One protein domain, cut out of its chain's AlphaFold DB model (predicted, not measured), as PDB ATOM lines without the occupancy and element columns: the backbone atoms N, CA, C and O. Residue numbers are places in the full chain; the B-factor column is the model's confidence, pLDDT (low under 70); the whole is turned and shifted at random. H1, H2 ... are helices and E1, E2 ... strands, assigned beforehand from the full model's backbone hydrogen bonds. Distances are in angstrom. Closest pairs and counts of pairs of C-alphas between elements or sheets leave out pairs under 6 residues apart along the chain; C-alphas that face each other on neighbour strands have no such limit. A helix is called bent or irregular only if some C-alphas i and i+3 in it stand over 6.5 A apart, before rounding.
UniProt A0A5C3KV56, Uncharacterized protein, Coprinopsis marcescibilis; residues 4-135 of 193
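This is residues 4 to 135 of the 193 residues of an uncharacterized protein of Coprinopsis marcescibilis (UniProt A0A5C3KV56). A strongly twisted sheet of five strands, E1 to E5, is covered on part of one face by the small hairpin E6 and E7 and by helix H2; the two sheets make a sandwich, only partly face to face. H1 packs on E6, away from the large sheet, and the loop of residues 51 to 56, between E3 and E4, sticks out at one end of the long axis. The printed part has 132 residues, in the order E1 E2 E3 E4 E5 E6 E7 H1 H2, class mixed, helices and strands. The large sheet is mixed, in the order E1, E2, E3, E4, E5; the small one is antiparallel. The whole is compact, with a radius of gyration of the C-alphas of 15.4 A, yet elongated in outline, 54 by 34 by 26 A.

Start at E1, residues 4 to 11, an edge strand; it forms a hairpin with E2, residues 17 to 26, where N 7 and O 21 are 2.8 A apart. E3, residues 41 to 48, is parallel to E2, with N 43 and O 24 at 2.8 A. E4, residues 59 to 68, bends by 58 degrees at residue 63; it is the antiparallel neighbour of E3, with N 42 and O 66 within hydrogen-bond range at 2.8 A. E5, residues 73 to 75, completes the meander E3 E4 E5, each strand the antiparallel neighbour of the one before, with N 67 and O 74 at 2.8 A. Look next at E6, residues 92 to 96, and E7, residues 105 to 109, a hairpin with N 95 and O 106 at 2.9 A. The closest C-alphas of E1 and E7 are those of Phe 9 and Trp 107, 6.5 A apart. H2, residues 123 to 132, is on the large sheet at a height over the sheet of 8.3 A; the C-alphas of Phe 62 and Glu 128, the closest of E4 and H2, are 6.4 A apart. H1, residues 110 to 117, is not on that sheet and is apart from H2; its closest C-alphas to E6 are Ser 110 and Arg 92, at 5.4 A. Of the O i to N i+4 pairs, 1 of 4 in H1 and 4 of 6 in H2 are within hydrogen-bond range; H1 has 2 of 5 O i to N i+3 pairs within range.

Find C-alpha 4 at (57.488, 4.634, 33.345); from there E1 runs 22.7 A. E2 spans 29.5 A, E3 22.1 A and E4 26.3 A. H1 is irregular, with C-alphas 112 and 115 7.5 A apart. H2 runs 14.3 A to C-alpha 132 at (41.430, 7.964, 27.605).

The C-alphas of Asp 14 and Asn 53, the two farthest apart, are 54.7 A apart. The printed part has no cut; the links E2 to E3 and E5 to E6 are long. Confidence is under 70 at residues 48 to 59, 99 to 101 and 134 to 135.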
ATOM      1  N   LYS A   4      57.328   4.218  31.944       91.19
ATOM      2  CA  LYS A   4      57.488   4.634  33.345       91.19
ATOM      3  C   LYS A   4      57.257   6.131  33.455       91.19
ATOM      4  O   LYS A   4      57.738   6.892  32.619       91.19
ATOM      5  N   THR A   5      56.513   6.572  34.455       91.19
ATOM      6  CA  THR A   5      56.259   7.993  34.705       91.19
ATOM      7  C   THR A   5      56.364   8.267  36.195       91.19
ATOM      8  O   THR A   5      55.682   7.640  36.999       91.19
ATOM      9  N   GLN A   6      57.226   9.207  36.580       94.19
ATOM     10  CA  GLN A   6      57.322   9.628  37.972       94.19
ATOM     11  C   GLN A   6      56.128  10.523  38.319       94.19
ATOM     12  O   GLN A   6      55.862  11.525  37.654       94.19
ATOM     13  N   ARG A   7      55.413  10.160  39.378       92.56
ATOM     14  CA  ARG A   7      54.257  10.871  39.919       92.56
ATOM     15  C   ARG A   7      54.573  11.381  41.316       92.56
ATOM     16  O   ARG A   7      55.524  10.937  41.959       92.56
ATOM     17  N   LYS A   8      53.782  12.349  41.779       92.94
ATOM     18  CA  LYS A   8      53.955  12.976  43.090       92.94
ATOM     19  C   LYS A   8      52.613  13.197  43.766       92.94
ATOM     20  O   LYS A   8      51.631  13.518  43.102       92.94
ATOM     21  N   PHE A   9      52.597  13.088  45.088       91.69
ATOM     22  CA  PHE A   9      51.476  13.520  45.916       91.69
ATOM     23  C   PHE A   9      51.978  14.268  47.151       91.69
ATOM     24  O   PHE A   9      53.136  14.137  47.553       91.69
ATOM     25  N   THR A  10      51.100  15.074  47.743       90.81
ATOM     26  CA  THR A  10      51.407  15.842  48.954       90.81
ATOM     27  C   THR A  10      50.763  15.215  50.183       90.81
ATOM     28  O   THR A  10      49.647  14.687  50.119       90.81
ATOM     29  N   TYR A  11      51.464  15.277  51.312       89.31
ATOM     30  CA  TYR A  11      51.029  14.714  52.587       89.31
ATOM     31  C   TYR A  11      51.458  15.582  53.777       89.31
ATOM     32  O   TYR A  11      52.282  16.488  53.641       89.31
ATOM     33  N   GLY A  12      50.887  15.297  54.950       85.50
ATOM     34  CA  GLY A  12      51.072  16.099  56.160       85.50
ATOM     35  C   GLY A  12      50.174  17.340  56.213       85.50
ATOM     36  O   GLY A  12      49.532  17.707  55.225       85.50
ATOM     37  N   ALA A  13      50.096  17.951  57.397       81.44
ATOM     38  CA  ALA A  13      49.258  19.121  57.655       81.44
ATOM     39  C   ALA A  13      49.970  20.427  57.267       81.44
ATOM     40  O   ALA A  13      49.482  21.122  56.377       81.44
ATOM     41  N   ASP A  14      51.127  20.715  57.877       82.94
ATOM     42  CA  ASP A  14      51.958  21.895  57.599       82.94
ATOM     43  C   ASP A  14      53.350  21.755  58.279       82.94
ATOM     44  O   ASP A  14      53.384  21.375  59.452       82.94
ATOM     45  N   PRO A  15      54.493  21.996  57.600       81.81
ATOM     46  CA  PRO A  15      54.626  22.133  56.154       81.81
ATOM     47  C   PRO A  15      54.236  20.842  55.441       81.81
ATOM     48  O   PRO A  15      54.598  19.732  55.846       81.81
ATOM     49  N   ARG A  16      53.491  20.990  54.342       86.69
ATOM     50  CA  ARG A  16      53.166  19.858  53.469       86.69
ATOM     51  C   ARG A  16      54.442  19.315  52.844       86.69
ATOM     52  O   ARG A  16      55.248  20.057  52.288       86.69
ATOM     53  N   LYS A  17      54.594  17.998  52.891       91.00
ATOM     54  CA  LYS A  17      55.700  17.275  52.266       91.00
ATOM     55  C   LYS A  17      55.234  16.666  50.950       91.00
ATOM     56  O   LYS A  17      54.043  16.436  50.749       91.00
ATOM     57  N   THR A  18      56.180  16.400  50.055       92.44
ATOM     58  CA  THR A  18      55.917  15.728  48.777       92.44
ATOM     59  C   THR A  18      56.560  14.351  48.785       92.44
ATOM     60  O   THR A  18      57.706  14.210  49.205       92.44
ATOM     61  N   TRP A  19      55.826  13.342  48.325       94.56
ATOM     62  CA  TRP A  19      56.350  12.005  48.059       94.56
ATOM     63  C   TRP A  19      56.288  11.724  46.561       94.56
ATOM     64  O   TRP A  19      55.392  12.226  45.879       94.56
ATOM     65  N   SER A  20      57.240  10.941  46.055       95.44
ATOM     66  CA  SER A  20      57.264  10.511  44.657       95.44
ATOM     67  C   SER A  20      57.070   9.004  44.572       95.44
ATOM     68  O   SER A  20      57.615   8.269  45.387       95.44
ATOM     69  N   PHE A  21      56.327   8.559  43.569       95.25
ATOM     70  CA  PHE A  21      56.160   7.148  43.223       95.25
ATOM     71  C   PHE A  21      56.243   7.000  41.704       95.25
ATOM     72  O   PHE A  21      56.181   7.996  40.973       95.25
ATOM     73  N   VAL A  22      56.418   5.780  41.217       94.56
ATOM     74  CA  VAL A  22      56.475   5.490  39.785       94.56
ATOM     75  C   VAL A  22      55.188   4.803  39.352       94.56
ATOM     76  O   VAL A  22      54.737   3.836  39.959       94.56
ATOM     77  N   GLU A  23      54.606   5.327  38.280       92.56
ATOM     78  CA  GLU A  23      53.544   4.683  37.521       92.56
ATOM     79  C   GLU A  23      54.176   3.943  36.339       92.56
ATOM     80  O   GLU A  23      54.881   4.537  35.516       92.56
ATOM     81  N   TYR A  24      53.938   2.641  36.272       91.38
ATOM     82  CA  TYR A  24      54.342   1.763  35.189       91.38
ATOM     83  C   TYR A  24      53.115   1.479  34.327       91.38
ATOM     84  O   TYR A  24      52.041   1.218  34.857       91.38
ATOM     85  N   VAL A  25      53.263   1.508  33.008       88.62
ATOM     86  CA  VAL A  25      52.215   1.103  32.066       88.62
ATOM     87  C   VAL A  25      52.793   0.035  31.156       88.62
ATOM     88  O   VAL A  25      53.795   0.274  30.475       88.62
ATOM     89  N   GLY A  26      52.186  -1.144  31.169       88.38
ATOM     90  CA  GLY A  26      52.634  -2.296  30.400       88.38
ATOM     91  C   GLY A  26      51.469  -3.109  29.860       88.38
ATOM     92  O   GLY A  26      50.319  -2.899  30.229       88.38
ATOM     93  N   THR A  27      51.782  -4.041  28.966       88.19
ATOM     94  CA  THR A  27      50.789  -4.899  28.301       88.19
ATOM     95  C   THR A  27      50.683  -6.296  28.902       88.19
ATOM     96  O   THR A  27      50.005  -7.158  28.357       88.19
ATOM     97  N   ALA A  28      51.394  -6.540  29.997       87.06
ATOM     98  CA  ALA A  28      51.403  -7.802  30.718       87.06
ATOM     99  C   ALA A  28      51.358  -7.511  32.218       87.06
ATOM    100  O   ALA A  28      51.740  -6.421  32.650       87.06
ATOM    101  N   ILE A  29      50.908  -8.492  33.001       87.38
ATOM    102  CA  ILE A  29      50.981  -8.433  34.463       87.38
ATOM    103  C   ILE A  29      52.431  -8.181  34.904       87.38
ATOM    104  O   ILE A  29      53.344  -8.684  34.242       87.38
ATOM    105  N   PRO A  30      52.677  -7.410  35.978       86.06
ATOM    106  CA  PRO A  30      54.032  -7.205  36.469       86.06
ATOM    107  C   PRO A  30      54.635  -8.554  36.892       86.06
ATOM    108  O   PRO A  30      54.067  -9.205  37.766       86.06
ATOM    109  N   PRO A  31      55.777  -8.987  36.321       77.81
ATOM    110  CA  PRO A  31      56.517 -10.127  36.860       77.81
ATOM    111  C   PRO A  31      56.821  -9.943  38.352       77.81
ATOM    112  O   PRO A  31      57.118  -8.820  38.765       77.81
ATOM    113  N   ASP A  32      56.868 -11.021  39.137       72.75
ATOM    114  CA  ASP A  32      57.194 -10.957  40.576       72.75
ATOM    115  C   ASP A  32      58.549 -10.284  40.851       72.75
ATOM    116  O   ASP A  32      58.717  -9.548  41.824       72.75
ATOM    117  N   ILE A  33      59.497 -10.461  39.927       70.69
ATOM    118  CA  ILE A  33      60.831  -9.851  39.952       70.69
ATOM    119  C   ILE A  33      60.850  -8.370  39.548       70.69
ATOM    120  O   ILE A  33      61.919  -7.764  39.520       70.69
ATOM    121  N   THR A  34      59.709  -7.780  39.177       71.69
ATOM    122  CA  THR A  34      59.661  -6.401  38.676       71.69
ATOM    123  C   THR A  34      60.065  -5.442  39.787       71.69
ATOM    124  O   THR A  34      59.328  -5.317  40.775       71.69
ATOM    125  N   PRO A  35      61.200  -4.736  39.635       79.12
ATOM    126  CA  PRO A  35      61.654  -3.794  40.639       79.12
ATOM    127  C   PRO A  35      60.664  -2.633  40.751       79.12
ATOM    128  O   PRO A  35      60.175  -2.114  39.746       79.12
ATOM    129  N   GLY A  36      60.385  -2.224  41.985       87.75
ATOM    130  CA  GLY A  36      59.491  -1.123  42.321       87.75
ATOM    131  C   GLY A  36      59.588  -0.808  43.809       87.75
ATOM    132  O   GLY A  36      59.975  -1.666  44.605       87.75
ATOM    133  N   ASN A  37      59.253   0.424  44.177       94.38
ATOM    134  CA  ASN A  37      59.207   0.849  45.572       94.38
ATOM    135  C   ASN A  37      57.794   0.670  46.144       94.38
ATOM    136  O   ASN A  37      56.823   0.788  45.396       94.38
ATOM    137  N   PRO A  38      57.642   0.453  47.463       95.06
ATOM    138  CA  PRO A  38      56.324   0.408  48.084       95.06
ATOM    139  C   PRO A  38      55.515   1.679  47.786       95.06
ATOM    140  O   PRO A  38      55.945   2.790  48.105       95.06
ATOM    141  N   GLY A  39      54.332   1.510  47.193       94.62
ATOM    142  CA  GLY A  39      53.462   2.600  46.740       94.62
ATOM    143  C   GLY A  39      53.565   2.919  45.245       94.62
ATOM    144  O   GLY A  39      52.801   3.749  44.750       94.62
ATOM    145  N   ASP A  40      54.464   2.267  44.508       95.94
ATOM    146  CA  ASP A  40      54.454   2.300  43.047       95.94
ATOM    147  C   ASP A  40      53.180   1.644  42.485       95.94
ATOM    148  O   ASP A  40      52.578   0.764  43.109       95.94
ATOM    149  N   VAL A  41      52.771   2.073  41.288       94.81
ATOM    150  CA  VAL A  41      51.525   1.648  40.630       94.81
ATOM    151  C   VAL A  41      51.849   1.065  39.263       94.81
ATOM    152  O   VAL A  41      52.584   1.677  38.498       94.81
ATOM    153  N   TYR A  42      51.287  -0.092  38.927       93.69
ATOM    154  CA  TYR A  42      51.418  -0.712  37.611       93.69
ATOM    155  C   TYR A  42      50.042  -0.843  36.964       93.69
ATOM    156  O   TYR A  42      49.153  -1.486  37.510       93.69
ATOM    157  N   VAL A  43      49.878  -0.250  35.788       90.88
ATOM    158  CA  VAL A  43      48.658  -0.298  34.986       90.88
ATOM    159  C   VAL A  43      48.884  -1.261  33.827       90.88
ATOM    160  O   VAL A  43      49.790  -1.067  33.012       90.88
ATOM    161  N   VAL A  44      48.061  -2.302  33.761       90.69
ATOM    162  CA  VAL A  44      48.030  -3.244  32.645       90.69
ATOM    163  C   VAL A  44      46.979  -2.773  31.651       90.69
ATOM    164  O   VAL A  44      45.811  -2.594  32.004       90.69
ATOM    165  N   VAL A  45      47.407  -2.571  30.408       87.81
ATOM    166  CA  VAL A  45      46.549  -2.195  29.281       87.81
ATOM    167  C   VAL A  45      46.696  -3.208  28.156       87.81
ATOM    168  O   VAL A  45      47.777  -3.742  27.936       87.81
ATOM    169  N   GLN A  46      45.635  -3.456  27.405       83.12
ATOM    170  CA  GLN A  46      45.688  -4.255  26.188       83.12
ATOM    171  C   GLN A  46      45.535  -3.341  24.977       83.12
ATOM    172  O   GLN A  46      44.748  -2.398  25.004       83.12
ATOM    173  N   ASN A  47      46.279  -3.612  23.906       73.38
ATOM    174  CA  ASN A  47      45.990  -2.986  22.621       73.38
ATOM    175  C   ASN A  47      44.718  -3.637  22.065       73.38
ATOM    176  O   ASN A  47      44.738  -4.824  21.739       73.38
ATOM    177  N   ALA A  48      43.640  -2.871  21.945       61.47
ATOM    178  CA  ALA A  48      42.563  -3.211  21.035       61.47
ATOM    179  C   ALA A  48      43.071  -2.926  19.621       61.47
ATOM    180  O   ALA A  48      43.268  -1.774  19.232       61.47
ATOM    181  N   ILE A  49      43.354  -3.995  18.880       57.53
ATOM    182  CA  ILE A  49      43.460  -3.899  17.430       57.53
ATOM    183  C   ILE A  49      42.022  -3.751  16.956       57.53
ATOM    184  O   ILE A  49      41.209  -4.652  17.148       57.53
ATOM    185  N   ASP A  50      41.697  -2.578  16.431       52.12
ATOM    186  CA  ASP A  50      40.417  -2.368  15.782       52.12
ATOM    187  C   ASP A  50      40.482  -3.081  14.424       52.12
ATOM    188  O   ASP A  50      41.198  -2.643  13.523       52.12
ATOM    189  N   ASP A  51      39.789  -4.215  14.284       51.12
ATOM    190  CA  ASP A  51      39.696  -4.954  13.013       51.12
ATOM    191  C   ASP A  51      39.011  -4.115  11.911       51.12
ATOM    192  O   ASP A  51      39.039  -4.458  10.725       51.12
ATOM    193  N   THR A  52      38.428  -2.967  12.275       52.06
ATOM    194  CA  THR A  52      37.905  -1.988  11.327       52.06
ATOM    195  C   THR A  52      39.004  -1.010  10.883       52.06
ATOM    196  O   THR A  52      39.243   0.042  11.467       52.06
ATOM    197  N   ASN A  53      39.698  -1.393   9.805       46.59
ATOM    198  CA  ASN A  53      40.752  -0.676   9.063       46.59
ATOM    199  C   ASN A  53      40.453   0.805   8.698       46.59
ATOM    200  O   ASN A  53      40.344   1.134   7.519       46.59
ATOM    201  N   LEU A  54      40.353   1.736   9.652       50.88
ATOM    202  CA  LEU A  54      40.158   3.161   9.321       50.88
ATOM    203  C   LEU A  54      40.942   4.162  10.169       50.88
ATOM    204  O   LEU A  54      41.001   5.337   9.809       50.88
ATOM    205  N   SER A  55      41.641   3.736  11.219       53.56
ATOM    206  CA  SER A  55      42.617   4.614  11.861       53.56
ATOM    207  C   SER A  55      43.762   3.809  12.460       53.56
ATOM    208  O   SER A  55      43.543   2.847  13.183       53.56
ATOM    209  N   ASN A  56      45.002   4.233  12.214       53.00
ATOM    210  CA  ASN A  56      46.193   3.767  12.940       53.00
ATOM    211  C   ASN A  56      46.177   4.217  14.423       53.00
ATOM    212  O   ASN A  56      47.229   4.476  15.014       53.00
ATOM    213  N   ALA A  57      44.995   4.395  15.017       55.59
ATOM    214  CA  ALA A  57      44.828   4.783  16.399       55.59
ATOM    215  C   ALA A  57      45.034   3.547  17.277       55.59
ATOM    216  O   ALA A  57      44.319   2.555  17.179       55.59
ATOM    217  N   ILE A  58      46.045   3.603  18.141       59.06
ATOM    218  CA  ILE A  58      46.236   2.583  19.167       59.06
ATOM    219  C   ILE A  58      45.156   2.809  20.228       59.06
ATOM    220  O   ILE A  58      45.264   3.731  21.041       59.06
ATOM    221  N   ASN A  59      44.127   1.964  20.218       67.31
ATOM    222  CA  ASN A  59      43.115   1.926  21.265       67.31
ATOM    223  C   ASN A  59      43.638   1.071  22.422       67.31
ATOM    224  O   ASN A  59      43.889  -0.121  22.276       67.31
ATOM    225  N   PHE A  60      43.839   1.686  23.585       71.06
ATOM    226  CA  PHE A  60      44.154   0.956  24.812       71.06
ATOM    227  C   PHE A  60      42.865   0.599  25.549       71.06
ATOM    228  O   PHE A  60      42.042   1.479  25.796       71.06
ATOM    229  N   VAL A  61      42.730  -0.667  25.934       78.94
ATOM    230  CA  VAL A  61      41.672  -1.174  26.815       78.94
ATOM    231  C   VAL A  61      42.270  -1.448  28.187       78.94
ATOM    232  O   VAL A  61      43.392  -1.954  28.304       78.94
ATOM    233  N   PHE A  62      41.540  -1.074  29.233       80.50
ATOM    234  CA  PHE A  62      41.935  -1.353  30.605       80.50
ATOM    235  C   PHE A  62      41.901  -2.853  30.899       80.50
ATOM    236  O   PHE A  62      40.979  -3.539  30.475       80.50
ATOM    237  N   VAL A  63      42.885  -3.354  31.651       84.25
ATOM    238  CA  VAL A  63      42.892  -4.754  32.100       84.25
ATOM    239  C   VAL A  63      42.952  -4.853  33.619       84.25
ATOM    240  O   VAL A  63      42.141  -5.546  34.226       84.25
ATOM    241  N   ALA A  64      43.947  -4.223  34.247       90.38
ATOM    242  CA  ALA A  64      44.147  -4.334  35.690       90.38
ATOM    243  C   ALA A  64      45.065  -3.236  36.239       90.38
ATOM    244  O   ALA A  64      45.896  -2.674  35.522       90.38
ATOM    245  N   ILE A  65      44.966  -2.985  37.546       92.38
ATOM    246  CA  ILE A  65      45.901  -2.141  38.301       92.38
ATOM    247  C   ILE A  65      46.531  -2.985  39.395       92.38
ATOM    248  O   ILE A  65      45.845  -3.743  40.076       92.38
ATOM    249  N   TYR A  66      47.828  -2.798  39.592       94.62
ATOM    250  CA  TYR A  66      48.580  -3.370  40.691       94.62
ATOM    251  C   TYR A  66      49.261  -2.265  41.489       94.62
ATOM    252  O   TYR A  66      49.684  -1.245  40.940       94.62
ATOM    253  N   THR A  67      49.420  -2.488  42.785       95.31
ATOM    254  CA  THR A  67      50.231  -1.651  43.670       95.31
ATOM    255  C   THR A  67      51.382  -2.459  44.228       95.31
ATOM    256  O   THR A  67      51.188  -3.602  44.639       95.31
ATOM    257  N   LYS A  68      52.579  -1.877  44.278       95.31
ATOM    258  CA  LYS A  68      53.722  -2.531  44.913       95.31
ATOM    259  C   LYS A  68      53.588  -2.403  46.427       95.31
ATOM    260  O   LYS A  68      53.649  -1.290  46.952       95.31
ATOM    261  N   SER A  69      53.399  -3.524  47.120       92.56
ATOM    262  CA  SER A  69      53.521  -3.606  48.575       92.56
ATOM    263  C   SER A  69      54.997  -3.698  48.979       92.56
ATOM    264  O   SER A  69      55.901  -3.488  48.163       92.56
ATOM    265  N   THR A  70      55.274  -3.967  50.254       90.12
ATOM    266  CA  THR A  70      56.645  -4.207  50.728       90.12
ATOM    267  C   THR A  70      57.247  -5.493  50.169       90.12
ATOM    268  O   THR A  70      58.468  -5.600  50.103       90.12
ATOM    269  N   GLU A  71      56.414  -6.440  49.734       88.69
ATOM    270  CA  GLU A  71      56.845  -7.779  49.327       88.69
ATOM    271  C   GLU A  71      56.597  -8.007  47.835       88.69
ATOM    272  O   GLU A  71      57.521  -8.277  47.066       88.69
ATOM    273  N   CYS A  72      55.370  -7.789  47.363       91.31
ATOM    274  CA  CYS A  72      54.940  -8.200  46.028       91.31
ATOM    275  C   CYS A  72      54.075  -7.137  45.338       91.31
ATOM    276  O   CYS A  72      53.780  -6.076  45.887       91.31
ATOM    277  N   TRP A  73      53.746  -7.383  44.073       93.88
ATOM    278  CA  TRP A  73      52.731  -6.606  43.372       93.88
ATOM    279  C   TRP A  73      51.358  -7.177  43.709       93.88
ATOM    280  O   TRP A  73      51.107  -8.359  43.504       93.88
ATOM    281  N   GLU A  74      50.465  -6.333  44.203       93.38
ATOM    282  CA  GLU A  74      49.118  -6.726  44.610       93.38
ATOM    283  C   GLU A  74      48.104  -6.129  43.647       93.38
ATOM    284  O   GLU A  74      48.116  -4.920  43.406       93.38
ATOM    285  N   LYS A  75      47.226  -6.967  43.092       93.44
ATOM    286  CA  LYS A  75      46.145  -6.510  42.220       93.44
ATOM    287  C   LYS A  75      45.119  -5.725  43.035       93.44
ATOM    288  O   LYS A  75      44.716  -6.143  44.119       93.44
ATOM    289  N   TRP A  76      44.672  -4.593  42.503       92.38
ATOM    290  CA  TRP A  76      43.529  -3.880  43.052       92.38
ATOM    291  C   TRP A  76      42.245  -4.627  42.676       92.38
ATOM    292  O   TRP A  76      41.858  -4.663  41.512       92.38
ATOM    293  N   GLU A  77      41.588  -5.201  43.682       88.44
ATOM    294  CA  GLU A  77      40.293  -5.871  43.550       88.44
ATOM    295  C   GLU A  77      39.152  -5.007  44.109       88.44
ATOM    296  O   GLU A  77      39.211  -4.511  45.239       88.44
ATOM    297  N   HIS A  78      38.081  -4.830  43.333       80.31
ATOM    298  CA  HIS A  78      36.883  -4.111  43.777       80.31
ATOM    299  C   HIS A  78      36.113  -4.959  44.810       80.31
ATOM    300  O   HIS A  78      36.035  -6.175  44.643       80.31
ATOM    301  N   PRO A  79      35.517  -4.377  45.874       82.00
ATOM    302  CA  PRO A  79      35.423  -2.951  46.224       82.00
ATOM    303  C   PRO A  79      36.577  -2.437  47.098       82.00
ATOM    304  O   PRO A  79      36.560  -1.294  47.564       82.00
ATOM    305  N   ARG A  80      37.577  -3.274  47.389       86.44
ATOM    306  CA  ARG A  80      38.620  -2.941  48.358       86.44
ATOM    307  C   ARG A  80      39.680  -2.048  47.726       86.44
ATOM    308  O   ARG A  80      40.578  -2.497  47.023       86.44
ATOM    309  N   ARG A  81      39.633  -0.762  48.063       89.38
ATOM    310  CA  ARG A  81      40.640   0.203  47.620       89.38
ATOM    311  C   ARG A  81      41.998  -0.018  48.317       89.38
ATOM    312  O   ARG A  81      42.021  -0.110  49.550       89.38
ATOM    313  N   PRO A  82      43.122  -0.058  47.575       93.38
ATOM    314  CA  PRO A  82      44.451  -0.197  48.146       93.38
ATOM    315  C   PRO A  82      44.766   0.967  49.075       93.38
ATOM    316  O   PRO A  82      44.518   2.131  48.746       93.38
ATOM    317  N   ARG A  83      45.340   0.648  50.234       94.38
ATOM    318  CA  ARG A  83      45.959   1.625  51.134       94.38
ATOM    319  C   ARG A  83      47.436   1.731  50.804       94.38
ATOM    320  O   ARG A  83      48.034   0.760  50.348       94.38
ATOM    321  N   HIS A  84      48.021   2.897  51.045       95.75
ATOM    322  CA  HIS A  84      49.453   3.051  50.835       95.75
ATOM    323  C   HIS A  84      50.216   2.103  51.788       95.75
ATOM    324  O   HIS A  84      49.909   2.091  52.981       95.75
ATOM    325  N   PRO A  85      51.208   1.325  51.308       95.06
ATOM    326  CA  PRO A  85      51.883   0.304  52.123       95.06
ATOM    327  C   PRO A  85      52.758   0.884  53.241       95.06
ATOM    328  O   PRO A  85      52.915   0.278  54.296       95.06
ATOM    329  N   LEU A  86      53.347   2.062  53.026       94.38
ATOM    330  CA  LEU A  86      54.175   2.722  54.038       94.38
ATOM    331  C   LEU A  86      53.338   3.303  55.207       94.38
ATOM    332  O   LEU A  86      52.403   4.069  54.947       94.38
ATOM    333  N   PRO A  87      53.702   3.038  56.484       91.50
ATOM    334  CA  PRO A  87      52.913   3.429  57.663       91.50
ATOM    335  C   PRO A  87      52.603   4.928  57.784       91.50
ATOM    336  O   PRO A  87      51.522   5.321  58.229       91.50
ATOM    337  N   GLN A  88      53.528   5.789  57.353       91.44
ATOM    338  CA  GLN A  88      53.357   7.245  57.380       91.44
ATOM    339  C   GLN A  88      52.256   7.761  56.436       91.44
ATOM    340  O   GLN A  88      51.897   8.934  56.511       91.44
ATOM    341  N   PHE A  89      51.726   6.902  55.560       93.06
ATOM    342  CA  PHE A  89      50.689   7.218  54.578       93.06
ATOM    343  C   PHE A  89      49.434   6.342  54.754       93.06
ATOM    344  O   PHE A  89      48.677   6.153  53.808       93.06
ATOM    345  N   HIS A  90      49.185   5.789  55.947       87.12
ATOM    346  CA  HIS A  90      48.030   4.911  56.220       87.12
ATOM    347  C   HIS A  90      46.656   5.577  55.986       87.12
ATOM    348  O   HIS A  90      45.642   4.894  55.800       87.12
ATOM    349  N   ASP A  91      46.616   6.914  56.010       89.69
ATOM    350  CA  ASP A  91      45.465   7.752  55.670       89.69
ATOM    351  C   ASP A  91      45.237   7.854  54.157       89.69
ATOM    352  O   ASP A  91      44.250   8.461  53.733       89.69
ATOM    353  N   ARG A  92      46.130   7.286  53.338       93.25
ATOM    354  CA  ARG A  92      46.084   7.370  51.882       93.25
ATOM    355  C   ARG A  92      45.509   6.126  51.237       93.25
ATOM    356  O   ARG A  92      45.837   4.996  51.595       93.25
ATOM    357  N   LEU A  93      44.675   6.373  50.236       93.62
ATOM    358  CA  LEU A  93      44.059   5.368  49.384       93.62
ATOM    359  C   LEU A  93      44.430   5.640  47.930       93.62
ATOM    360  O   LEU A  93      44.489   6.800  47.518       93.62
ATOM    361  N   LEU A  94      44.662   4.584  47.156       93.50
ATOM    362  CA  LEU A  94      44.875   4.726  45.721       93.50
ATOM    363  C   LEU A  94      43.571   5.164  45.060       93.50
ATOM    364  O   LEU A  94      42.533   4.549  45.277       93.50
ATOM    365  N   GLY A  95      43.615   6.179  44.214       91.88
ATOM    366  CA  GLY A  95      42.499   6.530  43.346       91.88
ATOM    367  C   GLY A  95      42.939   7.449  42.233       91.88
ATOM    368  O   GLY A  95      44.134   7.570  41.968       91.88
ATOM    369  N   ILE A  96      41.983   8.109  41.592       89.19
ATOM    370  CA  ILE A  96      42.276   9.036  40.501       89.19
ATOM    371  C   ILE A  96      42.124  10.491  40.936       89.19
ATOM    372  O   ILE A  96      41.320  10.830  41.805       89.19
ATOM    373  N   THR A  97      42.934  11.378  40.362       85.19
ATOM    374  CA  THR A  97      42.849  12.807  40.674       85.19
ATOM    375  C   THR A  97      41.459  13.359  40.341       85.19
ATOM    376  O   THR A  97      40.977  13.189  39.220       85.19
ATOM    377  N   PRO A  98      40.821  14.099  41.270       70.25
ATOM    378  CA  PRO A  98      39.454  14.554  41.070       70.25
ATOM    379  C   PRO A  98      39.293  15.528  39.910       70.25
ATOM    380  O   PRO A  98      38.250  15.501  39.258       70.25
ATOM    381  N   ARG A  99      40.292  16.392  39.646       66.88
ATOM    382  CA  ARG A  99      40.295  17.361  38.536       66.88
ATOM    383  C   ARG A  99      41.717  17.806  38.135       66.88
ATOM    384  O   ARG A  99      42.421  18.368  38.962       66.88
ATOM    385  N   ARG A 100      42.014  17.669  36.831       63.06
ATOM    386  CA  ARG A 100      42.982  18.387  35.954       63.06
ATOM    387  C   ARG A 100      44.501  18.355  36.255       63.06
ATOM    388  O   ARG A 100      44.905  18.273  37.408       63.06
ATOM    389  N   PRO A 101      45.356  18.495  35.207       68.38
ATOM    390  CA  PRO A 101      45.016  18.636  33.777       68.38
ATOM    391  C   PRO A 101      44.523  17.337  33.125       68.38
ATOM    392  O   PRO A 101      43.694  17.413  32.227       68.38
ATOM    393  N   GLN A 102      44.924  16.176  33.641       78.44
ATOM    394  CA  GLN A 102      44.431  14.857  33.235       78.44
ATOM    395  C   GLN A 102      44.223  13.987  34.490       78.44
ATOM    396  O   GLN A 102      44.997  14.138  35.444       78.44
ATOM    397  N   PRO A 103      43.187  13.131  34.539       84.31
ATOM    398  CA  PRO A 103      43.066  12.092  35.556       84.31
ATOM    399  C   PRO A 103      44.309  11.199  35.537       84.31
ATOM    400  O   PRO A 103      44.729  10.712  34.491       84.31
ATOM    401  N   ILE A 104      44.910  11.019  36.706       86.69
ATOM    402  CA  ILE A 104      46.057  10.132  36.922       86.69
ATOM    403  C   ILE A 104      45.818   9.324  38.186       86.69
ATOM    404  O   ILE A 104      45.157   9.818  39.107       86.69
ATOM    405  N   PHE A 105      46.406   8.132  38.267       90.88
ATOM    406  CA  PHE A 105      46.449   7.405  39.527       90.88
ATOM    407  C   PHE A 105      47.315   8.160  40.537       90.88
ATOM    408  O   PHE A 105      48.371   8.704  40.203       90.88
ATOM    409  N   THR A 106      46.842   8.251  41.778       92.75
ATOM    410  CA  THR A 106      47.539   8.924  42.873       92.75
ATOM    411  C   THR A 106      47.055   8.448  44.242       92.75
ATOM    412  O   THR A 106      45.988   7.853  44.382       92.75
ATOM    413  N   TRP A 107      47.835   8.754  45.274       94.50
ATOM    414  CA  TRP A 107      47.529   8.437  46.665       94.50
ATOM    415  C   TRP A 107      46.775   9.591  47.330       94.50
ATOM    416  O   TRP A 107      47.347  10.604  47.754       94.50
ATOM    417  N   LEU A 108      45.457   9.441  47.408       92.50
ATOM    418  CA  LEU A 108      44.526  10.444  47.905       92.50
ATOM    419  C   LEU A 108      44.351  10.349  49.418       92.50
ATOM    420  O   LEU A 108      44.317   9.264  49.987       92.50
ATOM    421  N   ASP A 109      44.178  11.498  50.065       91.38
ATOM    422  CA  ASP A 109      43.727  11.594  51.458       91.38
ATOM    423  C   ASP A 109      42.319  10.989  51.602       91.38
ATOM    424  O   ASP A 109      41.334  11.537  51.095       91.38
ATOM    425  N   SER A 110      42.223   9.853  52.294       88.31
ATOM    426  CA  SER A 110      40.975   9.099  52.463       88.31
ATOM    427  C   SER A 110      39.854   9.922  53.091       88.31
ATOM    428  O   SER A 110      38.687   9.702  52.777       88.31
ATOM    429  N   ARG A 111      40.175  10.906  53.937       86.69
ATOM    430  CA  ARG A 111      39.165  11.730  54.614       86.69
ATOM    431  C   ARG A 111      38.604  12.809  53.701       86.69
ATOM    432  O   ARG A 111      37.450  13.192  53.843       86.69
ATOM    433  N   LYS A 112      39.422  13.315  52.777       85.19
ATOM    434  CA  LYS A 112      39.050  14.440  51.904       85.19
ATOM    435  C   LYS A 112      38.431  13.997  50.590       85.19
ATOM    436  O   LYS A 112      37.612  14.722  50.037       85.19
ATOM    437  N   PHE A 113      38.851  12.846  50.072       83.12
ATOM    438  CA  PHE A 113      38.508  12.426  48.715       83.12
ATOM    439  C   PHE A 113      37.537  11.245  48.658       83.12
ATOM    440  O   PHE A 113      37.161  10.841  47.565       83.12
ATOM    441  N   THR A 114      37.072  10.721  49.792       78.19
ATOM    442  CA  THR A 114      36.102   9.612  49.838       78.19
ATOM    443  C   THR A 114      34.834   9.897  49.035       78.19
ATOM    444  O   THR A 114      34.372   9.024  48.310       78.19
ATOM    445  N   SER A 115      34.315  11.127  49.077       81.19
ATOM    446  CA  SER A 115      33.145  11.532  48.284       81.19
ATOM    447  C   SER A 115      33.397  11.510  46.774       81.19
ATOM    448  O   SER A 115      32.518  11.120  46.014       81.19
ATOM    449  N   HIS A 116      34.599  11.889  46.327       81.62
ATOM    450  CA  HIS A 116      34.982  11.796  44.918       81.62
ATOM    451  C   HIS A 116      35.079  10.340  44.459       81.62
ATOM    452  O   HIS A 116      34.638  10.010  43.363       81.62
ATOM    453  N   LEU A 117      35.649   9.484  45.306       80.88
ATOM    454  CA  LEU A 117      35.842   8.069  45.011       80.88
ATOM    455  C   LEU A 117      34.516   7.303  44.937       80.88
ATOM    456  O   LEU A 117      34.403   6.384  44.141       80.88
ATOM    457  N   GLY A 118      33.506   7.712  45.710       77.69
ATOM    458  CA  GLY A 118      32.156   7.145  45.638       77.69
ATOM    459  C   GLY A 118      31.369   7.511  44.375       77.69
ATOM    460  O   GLY A 118      30.265   7.014  44.199       77.69
ATOM    461  N   ALA A 119      31.903   8.375  43.503       79.50
ATOM    462  CA  ALA A 119      31.273   8.703  42.222       79.50
ATOM    463  C   ALA A 119      31.506   7.636  41.136       79.50
ATOM    464  O   ALA A 119      30.945   7.755  40.049       79.50
ATOM    465  N   TYR A 120      32.356   6.645  41.406       80.12
ATOM    466  CA  TYR A 120      32.682   5.560  40.488       80.12
ATOM    467  C   TYR A 120      32.064   4.259  40.980       80.12
ATOM    468  O   TYR A 120      32.141   3.954  42.171       80.12
ATOM    469  N   ASN A 121      31.462   3.501  40.062       80.56
ATOM    470  CA  ASN A 121      30.790   2.248  40.403       80.56
ATOM    471  C   ASN A 121      31.738   1.044  40.327       80.56
ATOM    472  O   ASN A 121      31.438  -0.005  40.895       80.56
ATOM    473  N   SER A 122      32.865   1.184  39.624       85.12
ATOM    474  CA  SER A 122      33.846   0.124  39.401       85.12
ATOM    475  C   SER A 122      35.271   0.683  39.260       85.12
ATOM    476  O   SER A 122      35.473   1.887  39.078       85.12
ATOM    477  N   ILE A 123      36.274  -0.203  39.338       84.62
ATOM    478  CA  ILE A 123      37.674   0.145  39.027       84.62
ATOM    479  C   ILE A 123      37.819   0.490  37.541       84.62
ATOM    480  O   ILE A 123      38.589   1.388  37.201       84.62
ATOM    481  N   ASP A 124      37.063  -0.192  36.682       84.12
ATOM    482  CA  ASP A 124      37.099  -0.007  35.234       84.12
ATOM    483  C   ASP A 124      36.656   1.420  34.873       84.12
ATOM    484  O   ASP A 124      37.386   2.121  34.174       84.12
ATOM    485  N   ASP A 125      35.571   1.919  35.482       83.88
ATOM    486  CA  ASP A 125      35.068   3.291  35.300       83.88
ATOM    487  C   ASP A 125      36.130   4.356  35.656       83.88
ATOM    488  O   ASP A 125      36.218   5.422  35.033       83.88
ATOM    489  N   GLU A 126      36.926   4.114  36.705       86.38
ATOM    490  CA  GLU A 126      38.028   5.003  37.097       86.38
ATOM    491  C   GLU A 126      39.191   4.922  36.112       86.38
ATOM    492  O   GLU A 126      39.755   5.948  35.716       86.38
ATOM    493  N   ALA A 127      39.565   3.701  35.741       85.44
ATOM    494  CA  ALA A 127      40.728   3.437  34.918       85.44
ATOM    495  C   ALA A 127      40.536   3.904  33.473       85.44
ATOM    496  O   ALA A 127      41.464   4.473  32.894       85.44
ATOM    497  N   GLU A 128      39.333   3.760  32.918       83.38
ATOM    498  CA  GLU A 128      38.974   4.260  31.589       83.38
ATOM    499  C   GLU A 128      39.228   5.762  31.457       83.38
ATOM    500  O   GLU A 128      39.794   6.210  30.458       83.38
ATOM    501  N   LYS A 129      38.917   6.556  32.492       83.12
ATOM    502  CA  LYS A 129      39.203   8.000  32.473       83.12
ATOM    503  C   LYS A 129      40.694   8.295  32.359       83.12
ATOM    504  O   LYS A 129      41.078   9.243  31.671       83.12
ATOM    505  N   VAL A 130      41.530   7.511  33.037       84.00
ATOM    506  CA  VAL A 130      42.992   7.650  32.964       84.00
ATOM    507  C   VAL A 130      43.495   7.207  31.591       84.00
ATOM    508  O   VAL A 130      44.299   7.907  30.977       84.00
ATOM    509  N   ILE A 131      42.993   6.086  31.070       80.81
ATOM    510  CA  ILE A 131      43.425   5.514  29.790       80.81
ATOM    511  C   ILE A 131      43.018   6.373  28.596       80.81
ATOM    512  O   ILE A 131      43.832   6.553  27.690       80.81
ATOM    513  N   ALA A 132      41.839   6.994  28.620       78.00
ATOM    514  CA  ALA A 132      41.430   7.964  27.605       78.00
ATOM    515  C   ALA A 132      42.439   9.122  27.458       78.00
ATOM    516  O   ALA A 132      42.587   9.692  26.382       78.00
ATOM    517  N   CYS A 133      43.190   9.449  28.517       74.25
ATOM    518  CA  CYS A 133      44.251  10.461  28.466       74.25
ATOM    519  C   CYS A 133      45.591   9.932  27.931       74.25
ATOM    520  O   CYS A 133      46.477  10.727  27.612       74.25
ATOM    521  N   LEU A 134      45.768   8.609  27.872       69.75
ATOM    522  CA  LEU A 134      46.954   7.955  27.315       69.75
ATOM    523  C   LEU A 134      46.847   7.746  25.802       69.75
ATOM    524  O   LEU A 134      47.881   7.596  25.147       69.75
ATOM    525  N   GLN A 135      45.629   7.732  25.256       68.38
ATOM    526  CA  GLN A 135      45.400   7.618  23.822       68.38
ATOM    527  C   GLN A 135      45.930   8.870  23.097       68.38
ATOM    528  O   GLN A 135      45.746   9.994  23.580       68.38
TER     529      GLN A 135